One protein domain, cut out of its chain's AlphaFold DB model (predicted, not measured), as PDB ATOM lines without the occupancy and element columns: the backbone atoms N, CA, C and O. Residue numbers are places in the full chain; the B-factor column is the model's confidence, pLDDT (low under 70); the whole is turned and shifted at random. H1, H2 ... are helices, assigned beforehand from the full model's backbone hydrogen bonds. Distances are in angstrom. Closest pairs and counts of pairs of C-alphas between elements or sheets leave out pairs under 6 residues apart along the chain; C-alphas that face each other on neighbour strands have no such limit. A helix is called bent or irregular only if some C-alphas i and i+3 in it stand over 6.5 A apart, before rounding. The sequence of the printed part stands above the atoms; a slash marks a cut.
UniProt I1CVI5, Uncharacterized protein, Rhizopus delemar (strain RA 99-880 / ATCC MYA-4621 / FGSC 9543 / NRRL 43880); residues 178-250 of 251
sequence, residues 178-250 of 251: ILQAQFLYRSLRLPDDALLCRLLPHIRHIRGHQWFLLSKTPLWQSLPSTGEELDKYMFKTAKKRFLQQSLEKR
ATOM      1  N   ILE A 178      -3.707  -6.784  52.032       95.88
ATOM      2  CA  ILE A 178      -4.590  -5.895  51.266       95.88
ATOM      3  C   ILE A 178      -3.898  -5.377  50.005       95.88
ATOM      4  O   ILE A 178      -4.511  -5.384  48.940       95.88
ATOM      5  N   LEU A 179      -2.652  -4.915  50.107       96.75
ATOM      6  CA  LEU A 179      -1.892  -4.388  48.972       96.75
ATOM      7  C   LEU A 179      -1.638  -5.469  47.914       96.75
ATOM      8  O   LEU A 179      -1.862  -5.222  46.730       96.75
ATOM      9  N   GLN A 180      -1.249  -6.669  48.344       96.31
ATOM     10  CA  GLN A 180      -1.031  -7.827  47.476       96.31
ATOM     11  C   GLN A 180      -2.324  -8.240  46.763       96.31
ATOM     12  O   GLN A 180      -2.349  -8.359  45.540       96.31
ATOM     13  N   ALA A 181      -3.433  -8.364  47.496       95.12
ATOM     14  CA  ALA A 181      -4.729  -8.687  46.905       95.12
ATOM     15  C   ALA A 181      -5.204  -7.594  45.928       95.12
ATOM     16  O   ALA A 181      -5.764  -7.898  44.879       95.12
ATOM     17  N   GLN A 182      -4.948  -6.316  46.231       94.88
ATOM     18  CA  GLN A 182      -5.241  -5.212  45.315       94.88
ATOM     19  C   GLN A 182      -4.386  -5.271  44.043       94.88
ATOM     20  O   GLN A 182      -4.888  -4.949  42.969       94.88
ATOM     21  N   PHE A 183      -3.111  -5.651  44.143       95.00
ATOM     22  CA  PHE A 183      -2.249  -5.861  42.980       95.00
ATOM     23  C   PHE A 183      -2.778  -6.995  42.094       95.00
ATOM     24  O   PHE A 183      -2.986  -6.779  40.902       95.00
ATOM     25  N   LEU A 184      -3.098  -8.152  42.681       93.50
ATOM     26  CA  LEU A 184      -3.670  -9.290  41.956       93.50
ATOM     27  C   LEU A 184      -5.000  -8.921  41.284       93.50
ATOM     28  O   LEU A 184      -5.168  -9.143  40.086       93.50
ATOM     29  N   TYR A 185      -5.904  -8.260  42.010       92.44
ATOM     30  CA  TYR A 185      -7.174  -7.769  41.468       92.44
ATOM     31  C   TYR A 185      -6.973  -6.834  40.269       92.44
ATOM     32  O   TYR A 185      -7.694  -6.939  39.278       92.44
ATOM     33  N   ARG A 186      -5.998  -5.915  40.347       92.25
ATOM     34  CA  ARG A 186      -5.669  -5.004  39.240       92.25
ATOM     35  C   ARG A 186      -5.074  -5.752  38.056       92.25
ATOM     36  O   ARG A 186      -5.440  -5.432  36.936       92.25
ATOM     37  N   SER A 187      -4.214  -6.745  38.292       91.94
ATOM     38  CA  SER A 187      -3.579  -7.521  37.218       91.94
ATOM     39  C   SER A 187      -4.587  -8.249  36.322       91.94
ATOM     40  O   SER A 187      -4.337  -8.381  35.133       91.94
ATOM     41  N   LEU A 188      -5.747  -8.640  36.869       90.00
ATOM     42  CA  LEU A 188      -6.851  -9.269  36.129       90.00
ATOM     43  C   LEU A 188      -7.720  -8.275  35.340       90.00
ATOM     44  O   LEU A 188      -8.638  -8.689  34.646       90.00
ATOM     45  N   ARG A 189      -7.495  -6.968  35.500       89.38
ATOM     46  CA  ARG A 189      -8.302  -5.885  34.907       89.38
ATOM     47  C   ARG A 189      -7.473  -4.908  34.091       89.38
ATOM     48  O   ARG A 189      -7.901  -3.779  33.850       89.38
ATOM     49  N   LEU A 190      -6.248  -5.296  33.767       90.75
ATOM     50  CA  LEU A 190      -5.428  -4.488  32.892       90.75
ATOM     51  C   LEU A 190      -6.016  -4.512  31.475       90.75
ATOM     52  O   LEU A 190      -6.645  -5.501  31.108       90.75
ATOM     53  N   PRO A 191      -5.812  -3.442  30.694       90.50
ATOM     54  CA  PRO A 191      -6.106  -3.444  29.268       90.50
ATOM     55  C   PRO A 191      -5.439  -4.620  28.540       90.50
ATOM     56  O   PRO A 191      -4.351  -5.054  28.929       90.50
ATOM     57  N   ASP A 192      -6.062  -5.103  27.462       86.38
ATOM     58  CA  ASP A 192      -5.572  -6.260  26.703       86.38
ATOM     59  C   ASP A 192      -4.169  -6.048  26.120       86.38
ATOM     60  O   ASP A 192      -3.431  -7.004  25.901       86.38
ATOM     61  N   ASP A 193      -3.772  -4.812  25.843       82.44
ATOM     62  CA  ASP A 193      -2.452  -4.436  25.332       82.44
ATOM     63  C   ASP A 193      -1.377  -4.321  26.427       82.44
ATOM     64  O   ASP A 193      -0.186  -4.271  26.120       82.44
ATOM     65  N   ALA A 194      -1.751  -4.359  27.708       86.69
ATOM     66  CA  ALA A 194      -0.782  -4.354  28.792       86.69
ATOM     67  C   ALA A 194       0.046  -5.649  28.795       86.69
ATOM     68  O   ALA A 194      -0.498  -6.758  28.819       86.69
ATOM     69  N   LEU A 195       1.375  -5.519  28.890       84.88
ATOM     70  CA  LEU A 195       2.296  -6.661  28.929       84.88
ATOM     71  C   LEU A 195       1.902  -7.693  29.993       84.88
ATOM     72  O   LEU A 195       1.847  -8.890  29.716       84.88
ATOM     73  N   LEU A 196       1.593  -7.235  31.210       87.56
ATOM     74  CA  LEU A 196       1.203  -8.137  32.289       87.56
ATOM     75  C   LEU A 196      -0.094  -8.889  31.956       87.56
ATOM     76  O   LEU A 196      -0.174 -10.061  32.297       87.56
ATOM     77  N   CYS A 197      -1.056  -8.273  31.257       89.50
ATOM     78  CA  CYS A 197      -2.277  -8.950  30.805       89.50
ATOM     79  C   CYS A 197      -1.949 -10.088  29.828       89.50
ATOM     80  O   CYS A 197      -2.418 -11.212  29.999       89.50
ATOM     81  N   ARG A 198      -1.055  -9.833  28.863       86.62
ATOM     82  CA  ARG A 198      -0.589 -10.832  27.884       86.62
ATOM     83  C   ARG A 198       0.203 -11.976  28.519       86.62
ATOM     84  O   ARG A 198       0.081 -13.116  28.082       86.62
ATOM     85  N   LEU A 199       0.995 -11.685  29.551       86.94
ATOM     86  CA  LEU A 199       1.795 -12.678  30.278       86.94
ATOM     87  C   LEU A 199       0.988 -13.471  31.308       86.94
ATOM     88  O   LEU A 199       1.379 -14.584  31.673       86.94
ATOM     89  N   LEU A 200      -0.121 -12.913  31.793       89.38
ATOM     90  CA  LEU A 200      -0.873 -13.454  32.919       89.38
ATOM     91  C   LEU A 200      -1.274 -14.930  32.757       89.38
ATOM     92  O   LEU A 200      -1.068 -15.682  33.716       89.38
ATOM     93  N   PRO A 201      -1.776 -15.391  31.589       88.56
ATOM     94  CA  PRO A 201      -2.129 -16.795  31.379       88.56
ATOM     95  C   PRO A 201      -0.952 -17.752  31.590       88.56
ATOM     96  O   PRO A 201      -1.154 -18.879  32.036       88.56
ATOM     97  N   HIS A 202       0.272 -17.296  31.324       85.31
ATOM     98  CA  HIS A 202       1.483 -18.099  31.447       85.31
ATOM     99  C   HIS A 202       2.033 -18.064  32.873       85.31
ATOM    100  O   HIS A 202       2.318 -19.105  33.455       85.31
ATOM    101  N   ILE A 203       2.127 -16.882  33.485       87.94
ATOM    102  CA  ILE A 203       2.804 -16.719  34.782       87.94
ATOM    103  C   ILE A 203       1.942 -17.122  35.984       87.94
ATOM    104  O   ILE A 203       2.479 -17.466  37.039       87.94
ATOM    105  N   ARG A 204       0.607 -17.091  35.861       88.25
ATOM    106  CA  ARG A 204      -0.301 -17.363  36.991       88.25
ATOM    107  C   ARG A 204      -0.276 -18.817  37.466       88.25
ATOM    108  O   ARG A 204      -0.717 -19.095  38.577       88.25
ATOM    109  N   HIS A 205       0.232 -19.730  36.639       86.06
ATOM    110  CA  HIS A 205       0.314 -21.164  36.931       86.06
ATOM    111  C   HIS A 205       1.736 -21.641  37.259       86.06
ATOM    112  O   HIS A 205       1.906 -22.760  37.745       86.06
ATOM    113  N   ILE A 206       2.755 -20.803  37.043       88.31
ATOM    114  CA  ILE A 206       4.151 -21.160  37.305       88.31
ATOM    115  C   ILE A 206       4.389 -21.171  38.816       88.31
ATOM    116  O   ILE A 206       4.361 -20.135  39.486       88.31
ATOM    117  N   ARG A 207       4.645 -22.363  39.366       83.62
ATOM    118  CA  ARG A 207       5.037 -22.517  40.772       83.62
ATOM    119  C   ARG A 207       6.339 -21.753  41.010       83.62
ATOM    120  O   ARG A 207       7.298 -21.916  40.268       83.62
ATOM    121  N   GLY A 208       6.355 -20.912  42.039       82.75
ATOM    122  CA  GLY A 208       7.496 -20.049  42.354       82.75
ATOM    123  C   GLY A 208       7.444 -18.667  41.700       82.75
ATOM    124  O   GLY A 208       8.108 -17.761  42.195       82.75
ATOM    125  N   HIS A 209       6.609 -18.447  40.676       88.00
ATOM    126  CA  HIS A 209       6.412 -17.100  40.148       88.00
ATOM    127  C   HIS A 209       5.686 -16.219  41.171       88.00
ATOM    128  O   HIS A 209       4.728 -16.646  41.824       88.00
ATOM    129  N   GLN A 210       6.106 -14.959  41.277       88.62
ATOM    130  CA  GLN A 210       5.641 -14.038  42.310       88.62
ATOM    131  C   GLN A 210       4.117 -13.881  42.327       88.62
ATOM    132  O   GLN A 210       3.502 -13.926  43.388       88.62
ATOM    133  N   TRP A 211       3.483 -13.799  41.153       92.50
ATOM    134  CA  TRP A 211       2.021 -13.758  41.047       92.50
ATOM    135  C   TRP A 211       1.356 -14.974  41.714       92.50
ATOM    136  O   TRP A 211       0.468 -14.810  42.550       92.50
ATOM    137  N   PHE A 212       1.822 -16.190  41.402       91.44
ATOM    138  CA  PHE A 212       1.292 -17.430  41.983       91.44
ATOM    139  C   PHE A 212       1.511 -17.471  43.496       91.44
ATOM    140  O   PHE A 212       0.626 -17.875  44.246       91.44
ATOM    141  N   LEU A 213       2.677 -17.028  43.966       92.12
ATOM    142  CA  LEU A 213       2.991 -16.979  45.392       92.12
ATOM    143  C   LEU A 213       2.084 -16.001  46.154       92.12
ATOM    144  O   LEU A 213       1.623 -16.318  47.252       92.12
ATOM    145  N   LEU A 214       1.805 -14.832  45.574       93.81
ATOM    146  CA  LEU A 214       0.895 -13.831  46.136       93.81
ATOM    147  C   LEU A 214      -0.560 -14.313  46.135       93.81
ATOM    148  O   LEU A 214      -1.312 -14.004  47.062       93.81
ATOM    149  N   SER A 215      -0.957 -15.122  45.149       91.94
ATOM    150  CA  SER A 215      -2.307 -15.692  45.071       91.94
ATOM    151  C   SER A 215      -2.604 -16.710  46.185       91.94
ATOM    152  O   SER A 215      -3.728 -17.195  46.297       91.94
ATOM    153  N   LYS A 216      -1.610 -17.074  47.005       92.44
ATOM    154  CA  LYS A 216      -1.775 -17.936  48.189       92.44
ATOM    155  C   LYS A 216      -1.965 -17.152  49.486       92.44
ATOM    156  O   LYS A 216      -1.957 -17.740  50.560       92.44
ATOM    157  N   THR A 217      -2.101 -15.831  49.413       92.44
ATOM    158  CA  THR A 217      -2.301 -14.996  50.602       92.44
ATOM    159  C   THR A 217      -3.725 -15.137  51.156       92.44
ATOM    160  O   THR A 217      -4.663 -15.291  50.369       92.44
ATOM    161  N   PRO A 218      -3.928 -15.042  52.489       90.88
ATOM    162  CA  PRO A 218      -5.221 -15.341  53.113       90.88
ATOM    163  C   PRO A 218      -6.389 -14.512  52.568       90.88
ATOM    164  O   PRO A 218      -7.462 -15.045  52.301       90.88
ATOM    165  N   LEU A 219      -6.179 -13.206  52.350       93.25
ATOM    166  CA  LEU A 219      -7.221 -12.338  51.801       93.25
ATOM    167  C   LEU A 219      -7.589 -12.741  50.369       93.25
ATOM    168  O   LEU A 219      -8.772 -12.788  50.045       93.25
ATOM    169  N   TRP A 220      -6.606 -13.053  49.520       93.25
ATOM    170  CA  TRP A 220      -6.883 -13.460  48.144       93.25
ATOM    171  C   TRP A 220      -7.620 -14.799  48.086       93.25
ATOM    172  O   TRP A 220      -8.598 -14.926  47.362       93.25
ATOM    173  N   GLN A 221      -7.213 -15.772  48.902       91.38
ATOM    174  CA  GLN A 221      -7.862 -17.086  48.973       91.38
ATOM    175  C   GLN A 221      -9.296 -17.048  49.520       91.38
ATOM    176  O   GLN A 221     -10.046 -17.996  49.319       91.38
ATOM    177  N   SER A 222      -9.688 -15.967  50.201       89.69
ATOM    178  CA  SER A 222     -11.070 -15.763  50.657       89.69
ATOM    179  C   SER A 222     -12.028 -15.299  49.552       89.69
ATOM    180  O   SER A 222     -13.234 -15.213  49.784       89.69
ATOM    181  N   LEU A 223     -11.497 -14.960  48.373       88.19
ATOM    182  CA  LEU A 223     -12.268 -14.508  47.220       88.19
ATOM    183  C   LEU A 223     -12.689 -15.700  46.344       88.19
ATOM    184  O   LEU A 223     -12.018 -16.733  46.366       88.19
ATOM    185  N   PRO A 224     -13.770 -15.563  45.553       79.06
ATOM    186  CA  PRO A 224     -14.182 -16.585  44.596       79.06
ATOM    187  C   PRO A 224     -13.055 -16.967  43.623       79.06
ATOM    188  O   PRO A 224     -12.263 -16.121  43.202       79.06
ATOM    189  N   SER A 225     -12.994 -18.250  43.267       65.75
ATOM    190  CA  SER A 225     -11.902 -18.871  42.504       65.75
ATOM    191  C   SER A 225     -11.771 -18.369  41.058       65.75
ATOM    192  O   SER A 225     -10.685 -18.424  40.480       65.75
ATOM    193  N   THR A 226     -12.862 -17.888  40.464       61.91
ATOM    194  CA  THR A 226     -12.951 -17.416  39.078       61.91
ATOM    195  C   THR A 226     -12.818 -15.895  39.038       61.91
ATOM    196  O   THR A 226     -13.738 -15.149  39.360       61.91
ATOM    197  N   GLY A 227     -11.639 -15.408  38.631       61.00
ATOM    198  CA  GLY A 227     -11.337 -13.972  38.535       61.00
ATOM    199  C   GLY A 227     -12.268 -13.170  37.613       61.00
ATOM    200  O   GLY A 227     -12.326 -11.950  37.746       61.00
ATOM    201  N   GLU A 228     -13.011 -13.848  36.732       61.03
ATOM    202  CA  GLU A 228     -14.021 -13.271  35.832       61.03
ATOM    203  C   GLU A 228     -15.261 -12.763  36.581       61.03
ATOM    204  O   GLU A 228     -15.841 -11.752  36.197       61.03
ATOM    205  N   GLU A 229     -15.620 -13.388  37.703       66.12
ATOM    206  CA  GLU A 229     -16.773 -12.981  38.512       66.12
ATOM    207  C   GLU A 229     -16.401 -11.934  39.563       66.12
ATOM    208  O   GLU A 229     -17.270 -11.245  40.088       66.12
ATOM    209  N   LEU A 230     -15.112 -11.784  39.887       81.75
ATOM    210  CA  LEU A 230     -14.648 -10.989  41.022       81.75
ATOM    211  C   LEU A 230     -14.869  -9.488  40.811       81.75
ATOM    212  O   LEU A 230     -13.954  -8.799  40.371       81.75
ATOM    213  N   ASP A 231     -16.033  -8.947  41.162       84.62
ATOM    214  CA  ASP A 231     -16.337  -7.518  41.078       84.62
ATOM    215  C   ASP A 231     -15.687  -6.655  42.194       84.62
ATOM    216  O   ASP A 231     -15.103  -7.127  43.182       84.62
ATOM    217  N   LYS A 232     -15.790  -5.326  42.038       87.75
ATOM    218  CA  LYS A 232     -15.248  -4.341  42.994       87.75
ATOM    219  C   LYS A 232     -15.951  -4.390  44.352       87.75
ATOM    220  O   LYS A 232     -15.341  -4.032  45.364       87.75
ATOM    221  N   TYR A 233     -17.231  -4.748  44.378       90.25
ATOM    222  CA  TYR A 233     -18.041  -4.799  45.587       90.25
ATOM    223  C   TYR A 233     -17.645  -5.998  46.453       90.25
ATOM    224  O   TYR A 233     -17.323  -5.818  47.627       90.25
ATOM    225  N   MET A 234     -17.537  -7.186  45.867       89.44
ATOM    226  CA  MET A 234     -17.058  -8.406  46.505       89.44
ATOM    227  C   MET A 234     -15.662  -8.225  47.090       89.44
ATOM    228  O   MET A 234     -15.448  -8.544  48.259       89.44
ATOM    229  N   PHE A 235     -14.738  -7.609  46.344       90.69
ATOM    230  CA  PHE A 235     -13.406  -7.303  46.871       90.69
ATOM    231  C   PHE A 235     -13.466  -6.389  48.109       90.69
ATOM    232  O   PHE A 235     -12.787  -6.630  49.112       90.69
ATOM    233  N   LYS A 236     -14.294  -5.335  48.074       91.81
ATOM    234  CA  LYS A 236     -14.489  -4.435  49.224       91.81
ATOM    235  C   LYS A 236     -15.094  -5.166  50.425       91.81
ATOM    236  O   LYS A 236     -14.643  -4.941  51.550       91.81
ATOM    237  N   THR A 237     -16.075  -6.032  50.193       92.31
ATOM    238  CA  THR A 237     -16.752  -6.820  51.230       92.31
ATOM    239  C   THR A 237     -15.795  -7.814  51.882       92.31
ATOM    240  O   THR A 237     -15.692  -7.844  53.110       92.31
ATOM    241  N   ALA A 238     -15.018  -8.551  51.088       92.62
ATOM    242  CA  ALA A 238     -14.001  -9.471  51.587       92.62
ATOM    243  C   ALA A 238     -12.914  -8.740  52.386       92.62
ATOM    244  O   ALA A 238     -12.596  -9.143  53.502       92.62
ATOM    245  N   LYS A 239     -12.419  -7.599  51.884       93.94
ATOM    246  CA  LYS A 239     -11.479  -6.743  52.624       93.94
ATOM    247  C   LYS A 239     -12.044  -6.317  53.983       93.94
ATOM    248  O   LYS A 239     -11.314  -6.334  54.973       93.94
ATOM    249  N   LYS A 240     -13.315  -5.902  54.041       93.25
ATOM    250  CA  LYS A 240     -13.968  -5.492  55.296       93.25
ATOM    251  C   LYS A 240     -14.043  -6.663  56.278       93.25
ATOM    252  O   LYS A 240     -13.638  -6.500  57.425       93.25
ATOM    253  N   ARG A 241     -14.490  -7.836  55.814       93.56
ATOM    254  CA  ARG A 241     -14.567  -9.067  56.615       93.56
ATOM    255  C   ARG A 241     -13.194  -9.482  57.150       93.56
ATOM    256  O   ARG A 241     -13.063  -9.751  58.335       93.56
ATOM    257  N   PHE A 242     -12.171  -9.465  56.300       93.19
ATOM    258  CA  PHE A 242     -10.796  -9.794  56.671       93.19
ATOM    259  C   PHE A 242     -10.257  -8.886  57.784       93.19
ATOM    260  O   PHE A 242      -9.709  -9.362  58.775       93.19
ATOM    261  N   LEU A 243     -10.468  -7.571  57.661       91.56
ATOM    262  CA  LEU A 243     -10.064  -6.614  58.694       91.56
ATOM    263  C   LEU A 243     -10.825  -6.810  60.007       91.56
ATOM    264  O   LEU A 243     -10.228  -6.671  61.072       91.56
ATOM    265  N   GLN A 244     -12.114  -7.142  59.937       90.56
ATOM    266  CA  GLN A 244     -12.923  -7.430  61.117       90.56
ATOM    267  C   GLN A 244     -12.429  -8.687  61.846       90.56
ATOM    268  O   GLN A 244     -12.170  -8.626  63.041       90.56
ATOM    269  N   GLN A 245     -12.181  -9.782  61.126       90.56
ATOM    270  CA  GLN A 245     -11.632 -11.011  61.710       90.56
ATOM    271  C   GLN A 245     -10.249 -10.789  62.337       90.56
ATOM    272  O   GLN A 245      -9.934 -11.347  63.384       90.56
ATOM    273  N   SER A 246      -9.407  -9.959  61.714       87.31
ATOM    274  CA  SER A 246      -8.132  -9.553  62.313       87.31
ATOM    275  C   SER A 246      -8.340  -8.759  63.609       87.31
ATOM    276  O   SER A 246      -7.578  -8.930  64.557       87.31
ATOM    277  N   LEU A 247      -9.337  -7.867  63.671       84.25
ATOM    278  CA  LEU A 247      -9.667  -7.123  64.894       84.25
ATOM    279  C   LEU A 247     -10.134  -8.059  66.014       84.25
ATOM    280  O   LEU A 247      -9.659  -7.919  67.134       84.25
ATOM    281  N   GLU A 248     -10.994  -9.026  65.701       85.62
ATOM    282  CA  GLU A 248     -11.519 -10.004  66.664       85.62
ATOM    283  C   GLU A 248     -10.403 -10.879  67.254       85.62
ATOM    284  O   GLU A 248     -10.351 -11.068  68.459       85.62
ATOM    285  N   LYS A 249      -9.429 -11.318  66.445       81.81
ATOM    286  CA  LYS A 249      -8.254 -12.081  66.926       81.81
ATOM    287  C   LYS A 249      -7.326 -11.303  67.870       81.81
ATOM    288  O   LYS A 249      -6.378 -11.880  68.400       81.81
ATOM    289  N   ARG A 250      -7.509  -9.986  67.989       72.31
ATOM    290  CA  ARG A 250      -6.667  -9.097  68.804       72.31
ATOM    291  C   ARG A 250      -7.294  -8.731  70.148       72.31
ATOM    292  O   ARG A 250      -6.577  -8.136  70.956       72.31
TER     293      ARG A 250
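AT A GLANCE: This is residues 178 to 250 of the 251 residues of an uncharacterized protein of Rhizopus delemar (strain RA 99-880 / ATCC MYA-4621 / FGSC 9543 / NRRL 43880) (UniProt I1CVI5). The short helix H1 lies in the middle, with H2 across one of its ends and with H3 and H4 on the way as the chain folds back along it. The longest helix, H5, then runs beside H1 the opposite way, at a shallow tilt of 17 degrees and shifted along it, and residues 244 to 250, of which 244 to 248 belong to H5, stick out. The printed part has 73 residues with five named helices in the order H1, H2, H3, H4, H5 and no named strand; the class is all helix. It is only just compact, close to loose, with a radius of gyration of the C-alphas of 13.2 A, and the outline is elongated, with spans of 41 by 26 by 18 A.

IN THESE COORDINATES: H1 holds residues 178 to 187 and measures 14.2 A from its first C-alpha, at (-4.590, -5.895, 51.266), to its last. H2 follows as residues 195 to 203, 11.6 A long; it is irregular, with C-alphas 198 and 201 standing 7.1 A apart. H3 is residues 210 to 214, and H4 is residues 218 to 221, beginning at C-alpha 218 at (-5.221, -15.341, 53.113). H5 is residues 232 to 248, 24.6 A long, and ends at C-alpha 248 at (-11.519, -10.004, 66.664).

HOW THE PARTS SIT: H1 is the hub, touching three other helices. H1 and H2 only just touch, with 3 pairs of C-alphas within 8 A, the closest being those of Ser 187 and Cys 197 at 6.7 A; their lines are about perpendicular, at 78 degrees. H1 touches H3, the closest C-alphas being those of Gln 180 and Leu 214 at 6.4 A. H1 and H4 only just touch, with 3 such pairs, the closest C-alphas being those of Ala 181 and Trp 220 at 5.4 A. H4 and H5 only just touch, also with 3 pairs, through residues 238 to 242 of H5 alone; the closest C-alphas are those of Leu 219 and Phe 242, at 6.6 A. H1 and H5 are close but not clearly touching, with the C-alphas of Ile 178 and Lys 239 closest at 7.1 A, and run opposite ways at a shallow tilt of 17 degrees. H2 and H5 are apart, and so are H3 and H5. Each O i to N i+4 pair is within hydrogen-bond range in H1, H3 and H5; in H2 it is 3 of 5, and H4 is too short for such a pair.

THE WHOLE: The two C-alphas farthest apart are those of Asp 193 and Arg 250, at 43.9 A. The printed part has no cut. The link from H3 to H4 is tight; the other three links are short. The mean pLDDT of the printed part is 87.7, and residues 225 to 229 are under 70.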